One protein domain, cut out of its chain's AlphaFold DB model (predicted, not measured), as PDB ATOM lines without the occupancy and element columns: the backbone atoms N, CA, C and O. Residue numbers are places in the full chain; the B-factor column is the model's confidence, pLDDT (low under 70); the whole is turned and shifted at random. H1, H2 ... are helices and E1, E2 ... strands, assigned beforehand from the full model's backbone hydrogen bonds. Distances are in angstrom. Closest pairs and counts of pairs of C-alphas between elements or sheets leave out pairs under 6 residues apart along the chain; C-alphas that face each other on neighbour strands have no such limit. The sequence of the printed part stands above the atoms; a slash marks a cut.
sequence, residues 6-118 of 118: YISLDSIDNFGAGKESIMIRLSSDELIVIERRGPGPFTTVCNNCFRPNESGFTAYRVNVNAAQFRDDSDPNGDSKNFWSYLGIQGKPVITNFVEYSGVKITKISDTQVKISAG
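AT A GLANCE: This is residues 6 to 118 of the 118 residues of an uncharacterized protein of Actinobacteria bacterium (UniProt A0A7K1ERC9). Picture a sandwich, two sheets of four strands each set face to face, E2 E3 E4 E5 and E1 E8 E7 E6, with the strands of the one at 15 degrees to those of the other. Beyond edge strand E5 sits one short helix, H1, and four of the links are long loops: E1 to E2, E3 to E4, E4 to H1 and E5 to E6. The printed part has 113 residues, in chain order E1 E2 E3 E4 H1 E5 E6 E7 E8; both sheets are antiparallel. The class is mostly strand, though under half of the residues are in named elements. The whole is compact, with a radius of gyration of the C-alphas of 14.0 A and spans of 37 by 33 by 26 A.

IN THESE COORDINATES: Start in the first sheet with E3, residues 30 to 37, 22.3 A long, and E4, residues 56 to 63, 23.2 A long. Find C-alpha 56 at (67.487, 57.777, 45.264); from there E4 runs to C-alpha 63 at (88.332, 55.653, 55.262). Beside them are E2, residues 21 to 25, and E5, residues 83 to 85. In the other sheet find E1, residues 6 to 8, E6, residues 97 to 100, E7, residues 103 to 107, and E8, residues 112 to 117, which ends with C-alpha 117 at (83.442, 43.349, 42.104). H1 is residues 77 to 80.

HOW THE PARTS SIT: Look first at E2, E3 and E4, a meander, each strand the antiparallel neighbour of the one before. In the hairpin E3 and E4, N 33 and O 60 are 2.8 A apart, within hydrogen-bond range; in the hairpin E2 and E3, so are N 24 and O 32, at 2.8 A. Edge strand E5 is antiparallel to E4, with N 61 and O 84 at 2.9 A. H1 is not on this sheet, but only just, with 4 pairs of C-alphas within 10 A; its closest C-alpha to E5 is Asp 78, 6.4 A from that of Ser 84. H1 is too short for any O i to N i+4 pair; its 1 O i to N i+3 pair is within range. Cross to the other sheet, where E6, E7 and E8 form a second meander. Look for N 105 and O 98 at 2.8 A, N 106 and O 114 at 2.8 A, and, between E8 and edge strand E1, N 7 and O 113 at 2.9 A. Between the sheets, the closest C-alphas of E4 and E7 are those of Phe 57 and Lys 107, 7.5 A apart, and E4 and E6 are near each other, with 7 pairs within 10 A.

THE WHOLE: The two C-alphas farthest apart are those of Ala 17 and Ser 73, 39.7 A. The printed part has no cut. The links E1 to E2, E3 to E4, E4 to H1 and E5 to E6 are long. The mean pLDDT of the printed part is 83.3; look for values under 70 at residues 15 to 16, 45 to 53, 69 to 72, 77 and 88 to 90.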
ATOM      1  N   TYR A   6      72.584  41.239  43.943       96.19
ATOM      2  CA  TYR A   6      71.424  42.114  43.797       96.19
ATOM      3  C   TYR A   6      70.817  42.359  45.172       96.19
ATOM      4  O   TYR A   6      70.484  41.406  45.880       96.19
ATOM      5  N   ILE A   7      70.691  43.626  45.562       94.44
ATOM      6  CA  ILE A   7      70.209  44.006  46.889       94.44
ATOM      7  C   ILE A   7      69.117  45.052  46.752       94.44
ATOM      8  O   ILE A   7      69.306  46.080  46.100       94.44
ATOM      9  N   SER A   8      67.982  44.777  47.391       94.88
ATOM     10  CA  SER A   8      66.913  45.751  47.561       94.88
ATOM     11  C   SER A   8      67.089  46.506  48.875       94.88
ATOM     12  O   SER A   8      67.387  45.871  49.891       94.88
ATOM     13  N   LEU A   9      66.902  47.828  48.842       93.69
ATOM     14  CA  LEU A   9      66.946  48.690  50.021       93.69
ATOM     15  C   LEU A   9      65.660  49.480  50.215       93.69
ATOM     16  O   LEU A   9      65.037  49.990  49.273       93.69
ATOM     17  N   ASP A  10      65.334  49.628  51.485       92.94
ATOM     18  CA  ASP A  10      64.351  50.562  51.985       92.94
ATOM     19  C   ASP A  10      64.989  51.935  52.163       92.94
ATOM     20  O   ASP A  10      66.209  52.095  52.194       92.94
ATOM     21  N   SER A  11      64.137  52.950  52.175       91.31
ATOM     22  CA  SER A  11      64.583  54.326  52.319       91.31
ATOM     23  C   SER A  11      64.980  54.588  53.764       91.31
ATOM     24  O   SER A  11      64.145  54.393  54.640       91.31
ATOM     25  N   ILE A  12      66.172  55.134  54.007       90.50
ATOM     26  CA  ILE A  12      66.593  55.507  55.369       90.50
ATOM     27  C   ILE A  12      65.716  56.624  55.962       90.50
ATOM     28  O   ILE A  12      65.624  56.790  57.171       90.50
ATOM     29  N   ASP A  13      65.060  57.400  55.096       87.25
ATOM     30  CA  ASP A  13      64.096  58.436  55.480       87.25
ATOM     31  C   ASP A  13      62.777  57.880  56.030       87.25
ATOM     32  O   ASP A  13      62.059  58.580  56.740       87.25
ATOM     33  N   ASN A  14      62.466  56.621  55.711       82.06
ATOM     34  CA  ASN A  14      61.264  55.929  56.151       82.06
ATOM     35  C   ASN A  14      61.691  54.759  57.037       82.06
ATOM     36  O   ASN A  14      61.683  53.611  56.593       82.06
ATOM     37  N   PHE A  15      62.094  55.084  58.267       69.69
ATOM     38  CA  PHE A  15      62.546  54.115  59.264       69.69
ATOM     39  C   PHE A  15      61.614  52.898  59.352       69.69
ATOM     40  O   PHE A  15      60.394  53.041  59.494       69.69
ATOM     41  N   GLY A  16      62.191  51.697  59.298       69.75
ATOM     42  CA  GLY A  16      61.432  50.447  59.334       69.75
ATOM     43  C   GLY A  16      62.284  49.231  59.696       69.75
ATOM     44  O   GLY A  16      63.459  49.340  60.014       69.75
ATOM     45  N   ALA A  17      61.704  48.029  59.622       72.62
ATOM     46  CA  ALA A  17      62.440  46.767  59.824       72.62
ATOM     47  C   ALA A  17      63.271  46.340  58.588       72.62
ATOM     48  O   ALA A  17      63.704  45.193  58.474       72.62
ATOM     49  N   GLY A  18      63.402  47.254  57.630       81.19
ATOM     50  CA  GLY A  18      63.973  47.063  56.312       81.19
ATOM     51  C   GLY A  18      65.495  47.063  56.266       81.19
ATOM     52  O   GLY A  18      66.174  47.307  57.261       81.19
ATOM     53  N   LYS A  19      66.055  46.822  55.076       88.44
ATOM     54  CA  LYS A  19      67.491  47.040  54.835       88.44
ATOM     55  C   LYS A  19      67.697  48.479  54.388       88.44
ATOM     56  O   LYS A  19      67.357  48.817  53.262       88.44
ATOM     57  N   GLU A  20      68.268  49.300  55.251       89.06
ATOM     58  CA  GLU A  20      68.432  50.739  55.011       89.06
ATOM     59  C   GLU A  20      69.783  51.074  54.358       89.06
ATOM     60  O   GLU A  20      69.894  51.998  53.550       89.06
ATOM     61  N   SER A  21      70.813  50.275  54.649       92.38
ATOM     62  CA  SER A  21      72.163  50.476  54.128       92.38
ATOM     63  C   SER A  21      72.891  49.164  53.829       92.38
ATOM     64  O   SER A  21      72.561  48.093  54.343       92.38
ATOM     65  N   ILE A  22      73.899  49.251  52.961       94.38
ATOM     66  CA  ILE A  22      74.844  48.174  52.646       94.38
ATOM     67  C   ILE A  22      76.239  48.717  52.884       94.38
ATOM     68  O   ILE A  22      76.557  49.807  52.416       94.38
ATOM     69  N   MET A  23      77.087  47.931  53.540       94.75
ATOM     70  CA  MET A  23      78.504  48.239  53.692       94.75
ATOM     71  C   MET A  23      79.331  47.197  52.945       94.75
ATOM     72  O   MET A  23      79.201  45.997  53.185       94.75
ATOM     73  N   ILE A  24      80.180  47.657  52.031       93.75
ATOM     74  CA  ILE A  24      81.103  46.831  51.258       93.75
ATOM     75  C   ILE A  24      82.504  47.139  51.756       93.75
ATOM     76  O   ILE A  24      83.021  48.233  51.539       93.75
ATOM     77  N   ARG A  25      83.124  46.175  52.430       93.50
ATOM     78  CA  ARG A  25      84.509  46.308  52.881       93.50
ATOM     79  C   ARG A  25      85.450  46.228  51.677       93.50
ATOM     80  O   ARG A  25      85.414  45.235  50.955       93.50
ATOM     81  N   LEU A  26      86.291  47.243  51.497       91.62
ATOM     82  CA  LEU A  26      87.336  47.262  50.470       91.62
ATOM     83  C   LEU A  26      88.683  46.817  51.044       91.62
ATOM     84  O   LEU A  26      89.419  46.071  50.404       91.62
ATOM     85  N   SER A  27      88.998  47.252  52.265       91.25
ATOM     86  CA  SER A  27      90.251  46.930  52.954       91.25
ATOM     87  C   SER A  27      90.059  46.867  54.476       91.25
ATOM     88  O   SER A  27      88.931  46.788  54.975       91.25
ATOM     89  N   SER A  28      91.151  46.857  55.249       89.56
ATOM     90  CA  SER A  28      91.068  46.994  56.706       89.56
ATOM     91  C   SER A  28      90.487  48.337  57.141       89.56
ATOM     92  O   SER A  28      89.813  48.381  58.168       89.56
ATOM     93  N   ASP A  29      90.694  49.371  56.324       90.06
ATOM     94  CA  ASP A  29      90.511  50.767  56.717       90.06
ATOM     95  C   ASP A  29      89.452  51.476  55.873       90.06
ATOM     96  O   ASP A  29      88.999  52.556  56.247       90.06
ATOM     97  N   GLU A  30      89.065  50.884  54.738       91.69
ATOM     98  CA  GLU A  30      88.155  51.491  53.775       91.69
ATOM     99  C   GLU A  30      86.939  50.611  53.472       91.69
ATOM    100  O   GLU A  30      87.034  49.390  53.284       91.69
ATOM    101  N   LEU A  31      85.781  51.261  53.382       95.00
ATOM    102  CA  LEU A  31      84.517  50.664  52.975       95.00
ATOM    103  C   LEU A  31      83.713  51.612  52.081       95.00
ATOM    104  O   LEU A  31      83.912  52.826  52.097       95.00
ATOM    105  N   ILE A  32      82.779  51.048  51.321       94.81
ATOM    106  CA  ILE A  32      81.725  51.787  50.621       94.81
ATOM    107  C   ILE A  32      80.422  51.571  51.375       94.81
ATOM    108  O   ILE A  32      80.057  50.428  51.648       94.81
ATOM    109  N   VAL A  33      79.700  52.647  51.664       95.06
ATOM    110  CA  VAL A  33      78.318  52.582  52.133       95.06
ATOM    111  C   VAL A  33      77.386  52.929  50.983       95.06
ATOM    112  O   VAL A  33      77.645  53.872  50.238       95.06
ATOM    113  N   ILE A  34      76.310  52.160  50.838       94.56
ATOM    114  CA  ILE A  34      75.227  52.403  49.885       94.56
ATOM    115  C   ILE A  34      73.942  52.566  50.677       94.56
ATOM    116  O   ILE A  34      73.612  51.714  51.499       94.56
ATOM    117  N   GLU A  35      73.199  53.622  50.385       93.94
ATOM    118  CA  GLU A  35      71.936  53.943  51.046       93.94
ATOM    119  C   GLU A  35      70.916  54.393  50.018       93.94
ATOM    120  O   GLU A  35      71.260  55.017  49.012       93.94
ATOM    121  N   ARG A  36      69.641  54.134  50.296       92.50
ATOM    122  CA  ARG A  36      68.540  54.713  49.537       92.50
ATOM    123  C   ARG A  36      67.934  55.861  50.338       92.50
ATOM    124  O   ARG A  36      67.495  55.668  51.465       92.50
ATOM    125  N   ARG A  37      67.901  57.047  49.739       89.31
ATOM    126  CA  ARG A  37      67.236  58.240  50.262       89.31
ATOM    127  C   ARG A  37      65.846  58.363  49.641       89.31
ATOM    128  O   ARG A  37      65.660  58.105  48.448       89.31
ATOM    129  N   GLY A  38      64.876  58.761  50.438       87.31
ATOM    130  CA  GLY A  38      63.511  59.087  50.035       87.31
ATOM    131  C   GLY A  38      63.117  60.420  50.657       87.31
ATOM    132  O   GLY A  38      63.969  61.060  51.255       87.31
ATOM    133  N   PRO A  39      61.864  60.880  50.523       84.44
ATOM    134  CA  PRO A  39      61.413  62.099  51.195       84.44
ATOM    135  C   PRO A  39      61.444  61.942  52.725       84.44
ATOM    136  O   PRO A  39      60.809  61.028  53.244       84.44
ATOM    137  N   GLY A  40      62.142  62.832  53.434       84.75
ATOM    138  CA  GLY A  40      62.285  62.806  54.886       84.75
ATOM    139  C   GLY A  40      63.537  63.526  55.421       84.75
ATOM    140  O   GLY A  40      64.114  64.379  54.743       84.75
ATOM    141  N   PRO A  41      63.931  63.242  56.676       82.44
ATOM    142  CA  PRO A  41      64.966  63.994  57.396       82.44
ATOM    143  C   PRO A  41      66.372  63.930  56.785       82.44
ATOM    144  O   PRO A  41      67.214  64.773  57.087       82.44
ATOM    145  N   PHE A  42      66.637  62.931  55.950       82.06
ATOM    146  CA  PHE A  42      67.929  62.637  55.345       82.06
ATOM    147  C   PHE A  42      67.925  62.792  53.815       82.06
ATOM    148  O   PHE A  42      68.949  62.517  53.181       82.06
ATOM    149  N   THR A  43      66.825  63.259  53.211       78.56
ATOM    150  CA  THR A  43      66.771  63.641  51.786       78.56
ATOM    151  C   THR A  43      67.730  64.779  51.485       78.56
ATOM    152  O   THR A  43      68.310  64.859  50.397       78.56
ATOM    153  N   THR A  44      67.873  65.693  52.447       74.12
ATOM    154  CA  THR A  44      68.745  66.846  52.307       74.12
ATOM    155  C   THR A  44      70.170  66.456  52.621       74.12
ATOM    156  O   THR A  44      70.598  66.396  53.770       74.12
ATOM    157  N   VAL A  45      70.915  66.190  51.553       67.81
ATOM    158  CA  VAL A  45      72.317  65.783  51.636       67.81
ATOM    159  C   VAL A  45      73.211  66.955  52.054       67.81
ATOM    160  O   VAL A  45      74.237  66.743  52.695       67.81
ATOM    161  N   CYS A  46      72.810  68.197  51.761       61.59
ATOM    162  CA  CYS A  46      73.356  69.376  52.426       61.59
ATOM    163  C   CYS A  46      72.466  70.626  52.235       61.59
ATOM    164  O   CYS A  46      71.903  70.843  51.166       61.59
ATOM    165  N   ASN A  47      72.364  71.478  53.265       51.16
ATOM    166  CA  ASN A  47      71.433  72.620  53.290       51.16
ATOM    167  C   ASN A  47      71.873  73.843  52.455       51.16
ATOM    168  O   ASN A  47      71.020  74.618  52.038       51.16
ATOM    169  N   ASN A  48      73.179  74.026  52.206       53.16
ATOM    170  CA  ASN A  48      73.751  75.243  51.593       53.16
ATOM    171  C   ASN A  48      74.574  74.985  50.317       53.16
ATOM    172  O   ASN A  48      75.278  75.866  49.831       53.16
ATOM    173  N   CYS A  49      74.511  73.779  49.766       58.31
ATOM    174  CA  CYS A  49      75.131  73.438  48.489       58.31
ATOM    175  C   CYS A  49      74.090  73.504  47.375       58.31
ATOM    176  O   CYS A  49      72.884  73.494  47.609       58.31
ATOM    177  N   PHE A  50      74.565  73.459  46.132       53.56
ATOM    178  CA  PHE A  50      73.754  73.359  44.915       53.56
ATOM    179  C   PHE A  50      72.768  72.160  44.861       53.56
ATOM    180  O   PHE A  50      72.137  71.953  43.828       53.56
ATOM    181  N   ARG A  51      72.670  71.319  45.907       60.88
ATOM    182  CA  ARG A  51      72.057  69.975  45.880       60.88
ATOM    183  C   ARG A  51      71.221  69.661  47.138       60.88
ATOM    184  O   ARG A  51      71.489  68.667  47.811       60.88
ATOM    185  N   PRO A  52      70.224  70.489  47.495       58.31
ATOM    186  CA  PRO A  52      69.561  70.382  48.790       58.31
ATOM    187  C   PRO A  52      68.557  69.236  48.909       58.31
ATOM    188  O   PRO A  52      68.173  68.921  50.019       58.31
ATOM    189  N   ASN A  53      68.114  68.599  47.822       64.69
ATOM    190  CA  ASN A  53      67.150  67.497  47.890       64.69
ATOM    191  C   ASN A  53      67.456  66.475  46.800       64.69
ATOM    192  O   ASN A  53      67.144  66.716  45.634       64.69
ATOM    193  N   GLU A  54      68.038  65.334  47.163       73.44
ATOM    194  CA  GLU A  54      68.203  64.232  46.218       73.44
ATOM    195  C   GLU A  54      67.639  62.929  46.806       73.44
ATOM    196  O   GLU A  54      68.158  62.383  47.777       73.44
ATOM    197  N   SER A  55      66.566  62.424  46.192       85.19
ATOM    198  CA  SER A  55      66.004  61.098  46.479       85.19
ATOM    199  C   SER A  55      66.605  60.065  45.528       85.19
ATOM    200  O   SER A  55      66.743  60.317  44.330       85.19
ATOM    201  N   GLY A  56      66.913  58.876  46.035       89.62
ATOM    202  CA  GLY A  56      67.487  57.777  45.264       89.62
ATOM    203  C   GLY A  56      68.647  57.097  45.978       89.62
ATOM    204  O   GLY A  56      68.899  57.320  47.159       89.62
ATOM    205  N   PHE A  57      69.359  56.235  45.257       92.44
ATOM    206  CA  PHE A  57      70.553  55.593  45.797       92.44
ATOM    207  C   PHE A  57      71.707  56.578  45.874       92.44
ATOM    208  O   PHE A  57      72.005  57.247  44.893       92.44
ATOM    209  N   THR A  58      72.397  56.599  47.003       92.44
ATOM    210  CA  THR A  58      73.666  57.297  47.193       92.44
ATOM    211  C   THR A  58      74.722  56.280  47.593       92.44
ATOM    212  O   THR A  58      74.406  55.243  48.181       92.44
ATOM    213  N   ALA A  59      75.977  56.562  47.263       92.69
ATOM    214  CA  ALA A  59      77.100  55.811  47.799       92.69
ATOM    215  C   ALA A  59      78.222  56.753  48.206       92.69
ATOM    216  O   ALA A  59      78.483  57.750  47.529       92.69
ATOM    217  N   TYR A  60      78.894  56.420  49.299       91.19
ATOM    218  CA  TYR A  60      80.041  57.155  49.802       91.19
ATOM    219  C   TYR A  60      81.112  56.186  50.291       91.19
ATOM    220  O   TYR A  60      80.809  55.114  50.813       91.19
ATOM    221  N   ARG A  61      82.378  56.558  50.103       91.81
ATOM    222  CA  ARG A  61      83.493  55.859  50.748       91.81
ATOM    223  C   ARG A  61      83.623  56.338  52.186       91.81
ATOM    224  O   ARG A  61      83.308  57.490  52.472       91.81
ATOM    225  N   VAL A  62      84.142  55.477  53.051       91.31
ATOM    226  CA  VAL A  62      84.606  55.809  54.398       91.31
ATOM    227  C   VAL A  62      85.999  55.217  54.556       91.31
ATOM    228  O   VAL A  62      86.166  54.016  54.372       91.31
ATOM    229  N   ASN A  63      86.980  56.047  54.898       89.75
ATOM    230  CA  ASN A  63      88.332  55.653  55.262       89.75
ATOM    231  C   ASN A  63      88.715  56.324  56.585       89.75
ATOM    232  O   ASN A  63      89.021  57.515  56.620       89.75
ATOM    233  N   VAL A  64      88.704  55.553  57.671       79.25
ATOM    234  CA  VAL A  64      88.909  56.072  59.036       79.25
ATOM    235  C   VAL A  64      90.327  56.583  59.293       79.25
ATOM    236  O   VAL A  64      90.523  57.400  60.188       79.25
ATOM    237  N   ASN A  65      91.294  56.138  58.489       81.56
ATOM    238  CA  ASN A  65      92.698  56.528  58.588       81.56
ATOM    239  C   ASN A  65      93.068  57.644  57.599       81.56
ATOM    240  O   ASN A  65      94.208  58.115  57.603       81.56
ATOM    241  N   ALA A  66      92.137  58.077  56.741       78.25
ATOM    242  CA  ALA A  66      92.370  59.214  55.865       78.25
ATOM    243  C   ALA A  66      92.514  60.496  56.694       78.25
ATOM    244  O   ALA A  66      91.809  60.698  57.684       78.25
ATOM    245  N   ALA A  67      93.421  61.377  56.265       70.62
ATOM    246  CA  ALA A  67      93.568  62.691  56.872       70.62
ATOM    247  C   ALA A  67      92.215  63.414  56.834       70.62
ATOM    248  O   ALA A  67      91.683  63.674  55.759       70.62
ATOM    249  N   GLN A  68      91.651  63.709  58.005       70.62
ATOM    250  CA  GLN A  68      90.411  64.466  58.110       70.62
ATOM    251  C   GLN A  68      90.727  65.933  57.872       70.62
ATOM    252  O   GLN A  68      91.298  66.596  58.736       70.62
ATOM    253  N   PHE A  69      90.365  66.447  56.701       64.69
ATOM    254  CA  PHE A  69      90.451  67.873  56.431       64.69
ATOM    255  C   PHE A  69      89.044  68.429  56.254       64.69
ATOM    256  O   PHE A  69      88.463  68.338  55.177       64.69
ATOM    257  N   ARG A  70      88.482  68.981  57.335       64.62
ATOM    258  CA  ARG A  70      87.291  69.823  57.245       64.62
ATOM    259  C   ARG A  70      87.726  71.276  57.316       64.62
ATOM    260  O   ARG A  70      87.916  71.829  58.394       64.62
ATOM    261  N   ASP A  71      87.887  71.855  56.142       68.88
ATOM    262  CA  ASP A  71      88.025  73.286  55.954       68.88
ATOM    263  C   ASP A  71      86.818  73.745  55.147       68.88
ATOM    264  O   ASP A  71      86.735  73.500  53.946       68.88
ATOM    265  N   ASP A  72      85.865  74.382  55.828       68.25
ATOM    266  CA  ASP A  72      84.639  74.887  55.203       68.25
ATOM    267  C   ASP A  72      84.941  76.043  54.209       68.25
ATOM    268  O   ASP A  72      84.053  76.460  53.467       68.25
ATOM    269  N   SER A  73      86.183  76.556  54.172       70.44
ATOM    270  CA  SER A  73      86.656  77.531  53.177       70.44
ATOM    271  C   SER A  73      87.310  76.894  51.945       70.44
ATOM    272  O   SER A  73      87.427  77.557  50.911       70.44
ATOM    273  N   ASP A  74      87.700  75.616  52.016       72.00
ATOM    274  CA  ASP A  74      88.243  74.882  50.875       72.00
ATOM    275  C   ASP A  74      87.085  74.409  49.981       72.00
ATOM    276  O   ASP A  74      86.309  73.540  50.388       72.00
ATOM    277  N   PRO A  75      86.976  74.889  48.727       71.69
ATOM    278  CA  PRO A  75      85.930  74.443  47.807       71.69
ATOM    279  C   PRO A  75      85.995  72.938  47.486       71.69
ATOM    280  O   PRO A  75      85.047  72.395  46.920       71.69
ATOM    281  N   ASN A  76      87.090  72.256  47.840       71.19
ATOM    282  CA  ASN A  76      87.271  70.811  47.695       71.19
ATOM    283  C   ASN A  76      87.283  70.051  49.035       71.19
ATOM    284  O   ASN A  76      87.559  68.845  49.027       71.19
ATOM    285  N   GLY A  77      87.006  70.713  50.166       69.81
ATOM    286  CA  GLY A  77      87.096  70.134  51.512       69.81
ATOM    287  C   GLY A  77      86.306  68.828  51.670       69.81
ATOM    288  O   GLY A  77      86.825  67.853  52.208       69.81
ATOM    289  N   ASP A  78      85.113  68.745  51.073       70.06
ATOM    290  CA  ASP A  78      84.254  67.550  51.107       70.06
ATOM    291  C   ASP A  78      84.934  66.280  50.565       70.06
ATOM    292  O   ASP A  78      84.727  65.181  51.076       70.06
ATOM    293  N   SER A  79      85.777  66.406  49.535       71.12
ATOM    294  CA  SER A  79      86.488  65.258  48.944       71.12
ATOM    295  C   SER A  79      87.646  64.748  49.811       71.12
ATOM    296  O   SER A  79      88.108  63.615  49.633       71.12
ATOM    297  N   LYS A  80      88.095  65.580  50.759       71.19
ATOM    298  CA  LYS A  80      89.240  65.355  51.649       71.19
ATOM    299  C   LYS A  80      88.824  64.917  53.054       71.19
ATOM    300  O   LYS A  80      89.665  64.821  53.942       71.19
ATOM    301  N   ASN A  81      87.541  64.659  53.274       76.69
ATOM    302  CA  ASN A  81      87.057  64.146  54.544       76.69
ATOM    303  C   ASN A  81      87.291  62.621  54.638       76.69
ATOM    304  O   ASN A  81      87.564  61.948  53.636       76.69
ATOM    305  N   PHE A  82      87.173  62.051  55.842       84.94
ATOM    306  CA  PHE A  82      87.253  60.596  56.032       84.94
ATOM    307  C   PHE A  82      86.097  59.856  55.357       84.94
ATOM    308  O   PHE A  82      86.140  58.638  55.231       84.94
ATOM    309  N   TRP A  83      85.061  60.570  54.921       86.31
ATOM    310  CA  TRP A  83      83.993  60.041  54.091       86.31
ATOM    311  C   TRP A  83      83.711  60.987  52.923       86.31
ATOM    312  O   TRP A  83      83.818  62.200  53.070       86.31
ATOM    313  N   SER A  84      83.354  60.453  51.756       84.81
ATOM    314  CA  SER A  84      82.998  61.289  50.602       84.81
ATOM    315  C   SER A  84      82.079  60.554  49.633       84.81
ATOM    316  O   SER A  84      82.306  59.376  49.338       84.81
ATOM    317  N   TYR A  85      81.080  61.246  49.083       87.44
ATOM    318  CA  TYR A  85      80.200  60.681  48.056       87.44
ATOM    319  C   TYR A  85      80.964  60.275  46.792       87.44
ATOM    320  O   TYR A  85      81.899  60.950  46.370       87.44
ATOM    321  N   LEU A  86      80.529  59.177  46.174       87.88
ATOM    322  CA  LEU A  86      81.134  58.602  44.970       87.88
ATOM    323  C   LEU A  86      80.438  59.040  43.667       87.88
ATOM    324  O   LEU A  86      80.862  58.653  42.584       87.88
ATOM    325  N   GLY A  87      79.347  59.803  43.742       74.50
ATOM    326  CA  GLY A  87      78.492  60.069  42.584       74.50
ATOM    327  C   GLY A  87      79.096  60.965  41.484       74.50
ATOM    328  O   GLY A  87      80.173  61.547  41.617       74.50
ATOM    329  N   ILE A  88      78.399  61.063  40.346       67.69
ATOM    330  CA  ILE A  88      78.926  61.614  39.081       67.69
ATOM    331  C   ILE A  88      78.685  63.124  38.977       67.69
ATOM    332  O   ILE A  88      77.601  63.598  39.300       67.69
ATOM    333  N   GLN A  89      79.671  63.874  38.461       64.56
ATOM    334  CA  GLN A  89      79.591  65.334  38.233       64.56
ATOM    335  C   GLN A  89      79.238  66.126  39.499       64.56
ATOM    336  O   GLN A  89      78.631  67.194  39.445       64.56
ATOM    337  N   GLY A  90      79.607  65.565  40.654       62.47
ATOM    338  CA  GLY A  90      79.089  66.019  41.923       62.47
ATOM    339  C   GLY A  90      77.565  65.916  41.926       62.47
ATOM    340  O   GLY A  90      76.855  66.902  41.889       62.47
ATOM    341  N   LYS A  91      77.019  64.716  41.947       74.62
ATOM    342  CA  LYS A  91      75.651  64.482  42.397       74.62
ATOM    343  C   LYS A  91      75.725  63.238  43.248       74.62
ATOM    344  O   LYS A  91      76.183  62.228  42.721       74.62
ATOM    345  N   PRO A  92      75.407  63.301  44.548       81.19
ATOM    346  CA  PRO A  92      75.511  62.137  45.418       81.19
ATOM    347  C   PRO A  92      74.621  60.980  44.948       81.19
ATOM    348  O   PRO A  92      74.969  59.822  45.194       81.19
ATOM    349  N   VAL A  93      73.523  61.265  44.237       88.31
ATOM    350  CA  VAL A  93      72.650  60.224  43.690       88.31
ATOM    351  C   VAL A  93      73.246  59.497  42.482       88.31
ATOM    352  O   VAL A  93      73.682  60.082  41.489       88.31
ATOM    353  N   ILE A  94      73.176  58.170  42.547       89.75
ATOM    354  CA  ILE A  94      73.519  57.236  41.481       89.75
ATOM    355  C   ILE A  94      72.363  57.196  40.478       89.75
ATOM    356  O   ILE A  94      71.296  56.646  40.752       89.75
ATOM    357  N   THR A  95      72.586  57.753  39.288       87.75
ATOM    358  CA  THR A  95      71.601  57.731  38.195       87.75
ATOM    359  C   THR A  95      71.619  56.407  37.437       87.75
ATOM    360  O   THR A  95      70.573  55.788  37.269       87.75
ATOM    361  N   ASN A  96      72.811  55.954  37.035       90.69
ATOM    362  CA  ASN A  96      73.010  54.715  36.280       90.69
ATOM    363  C   ASN A  96      73.928  53.758  37.039       90.69
ATOM    364  O   ASN A  96      73.517  52.680  37.462       90.69
ATOM    365  N   PHE A  97      75.183  54.156  37.229       93.88
ATOM    366  CA  PHE A  97      76.146  53.405  38.015       93.88
ATOM    367  C   PHE A  97      77.217  54.331  38.581       93.88
ATOM    368  O   PHE A  97      77.394  55.453  38.112       93.88
ATOM    369  N   VAL A  98      77.945  53.820  39.563       93.12
ATOM    370  CA  VAL A  98      79.192  54.384  40.064       93.12
ATOM    371  C   VAL A  98      80.205  53.260  40.207       93.12
ATOM    372  O   VAL A  98      79.833  52.117  40.479       93.12
ATOM    373  N   GLU A  99      81.476  53.568  39.988       93.69
ATOM    374  CA  GLU A  99      82.568  52.616  40.138       93.69
ATOM    375  C   GLU A  99      83.652  53.216  41.024       93.69
ATOM    376  O   GLU A  99      84.062  54.359  40.828       93.69
ATOM    377  N   TYR A 100      84.085  52.449  42.019       92.56
ATOM    378  CA  TYR A 100      85.137  52.848  42.940       92.56
ATOM    379  C   TYR A 100      85.938  51.627  43.376       92.56
ATOM    380  O   TYR A 100      85.363  50.635  43.821       92.56
ATOM    381  N   SER A 101      87.264  51.698  43.240       91.94
ATOM    382  CA  SER A 101      88.206  50.656  43.681       91.94
ATOM    383  C   SER A 101      87.813  49.232  43.256       91.94
ATOM    384  O   SER A 101      87.830  48.304  44.060       91.94
ATOM    385  N   GLY A 102      87.417  49.060  41.989       91.88
ATOM    386  CA  GLY A 102      87.015  47.763  41.432       91.88
ATOM    387  C   GLY A 102      85.609  47.295  41.824       91.88
ATOM    388  O   GLY A 102      85.188  46.224  41.396       91.88
ATOM    389  N   VAL A 103      84.855  48.080  42.598       93.94
ATOM    390  CA  VAL A 103      83.447  47.818  42.914       93.94
ATOM    391  C   VAL A 103      82.558  48.707  42.058       93.94
ATOM    392  O   VAL A 103      82.606  49.933  42.145       93.94
ATOM    393  N   LYS A 104      81.691  48.080  41.263       95.12
ATOM    394  CA  LYS A 104      80.673  48.748  40.456       95.12
ATOM    395  C   LYS A 104      79.294  48.581  41.080       95.12
ATOM    396  O   LYS A 104      78.803  47.463  41.233       95.12
ATOM    397  N   ILE A 105      78.644  49.702  41.377       95.31
ATOM    398  CA  ILE A 105      77.280  49.776  41.904       95.31
ATOM    399  C   ILE A 105      76.381  50.291  40.789       95.31
ATOM    400  O   ILE A 105      76.515  51.432  40.358       95.31
ATOM    401  N   THR A 106      75.471  49.453  40.303       95.69
ATOM    402  CA  THR A 106      74.536  49.785  39.220       95.69
ATOM    403  C   THR A 106      73.120  49.895  39.769       95.69
ATOM    404  O   THR A 106      72.646  48.968  40.425       95.69
ATOM    405  N   LYS A 107      72.421  50.993  39.475       95.06
ATOM    406  CA  LYS A 107      70.991  51.118  39.760       95.06
ATOM    407  C   LYS A 107      70.216  50.203  38.807       95.06
ATOM    408  O   LYS A 107      70.356  50.318  37.594       95.06
ATOM    409  N   ILE A 108      69.410  49.298  39.357       97.00
ATOM    410  CA  ILE A 108      68.549  48.391  38.578       97.00
ATOM    411  C   ILE A 108      67.105  48.894  38.581       97.00
ATOM    412  O   ILE A 108      66.439  48.891  37.550       97.00
ATOM    413  N   SER A 109      66.637  49.365  39.735       95.38
ATOM    414  CA  SER A 109      65.334  50.007  39.910       95.38
ATOM    415  C   SER A 109      65.433  51.096  40.982       95.38
ATOM    416  O   SER A 109      66.512  51.365  41.506       95.38
ATOM    417  N   ASP A 110      64.317  51.725  41.345       91.81
ATOM    418  CA  ASP A 110      64.286  52.696  42.448       91.81
ATOM    419  C   ASP A 110      64.505  52.071  43.828       91.81
ATOM    420  O   ASP A 110      64.762  52.791  44.791       91.81
ATOM    421  N   THR A 111      64.411  50.745  43.930       93.38
ATOM    422  CA  THR A 111      64.554  50.006  45.188       93.38
ATOM    423  C   THR A 111      65.645  48.951  45.149       93.38
ATOM    424  O   THR A 111      65.897  48.346  46.183       93.38
ATOM    425  N   GLN A 112      66.326  48.742  44.017       95.69
ATOM    426  CA  GLN A 112      67.336  47.698  43.871       95.69
ATOM    427  C   GLN A 112      68.615  48.186  43.184       95.69
ATOM    428  O   GLN A 112      68.578  48.855  42.146       95.69
ATOM    429  N   VAL A 113      69.750  47.751  43.730       96.38
ATOM    430  CA  VAL A 113      71.084  47.903  43.143       96.38
ATOM    431  C   VAL A 113      71.717  46.549  42.848       96.38
ATOM    432  O   VAL A 113      71.444  45.551  43.517       96.38
ATOM    433  N   LYS A 114      72.601  46.537  41.852       97.00
ATOM    434  CA  LYS A 114      73.522  45.443  41.562       97.00
ATOM    435  C   LYS A 114      74.937  45.856  41.939       97.00
ATOM    436  O   LYS A 114      75.387  46.925  41.533       97.00
ATOM    437  N   ILE A 115      75.633  44.993  42.662       95.75
ATOM    438  CA  ILE A 115      77.033  45.146  43.045       95.75
ATOM    439  C   ILE A 115      77.845  44.100  42.283       95.75
ATOM    440  O   ILE A 115      77.562  42.905  42.379       95.75
ATOM    441  N   SER A 116      78.856  44.560  41.556       94.94
ATOM    442  CA  SER A 116      79.826  43.728  40.842       94.94
ATOM    443  C   SER A 116      81.227  44.098  41.327       94.94
ATOM    444  O   SER A 116      81.572  45.277  41.302       94.94
ATOM    445  N   ALA A 117      82.029  43.128  41.771       86.69
ATOM    446  CA  ALA A 117      83.442  43.349  42.104       86.69
ATOM    447  C   ALA A 117      84.359  42.761  41.013       86.69
ATOM    448  O   ALA A 117      84.070  41.682  40.483       86.69
ATOM    449  N   GLY A 118      85.418  43.484  40.652       70.94
ATOM    450  CA  GLY A 118      86.480  43.035  39.744       70.94
ATOM    451  C   GLY A 118      87.404  42.004  40.373       70.94
ATOM    452  O   GLY A 118      87.668  42.119  41.589       70.94
TER     453      GLY A 118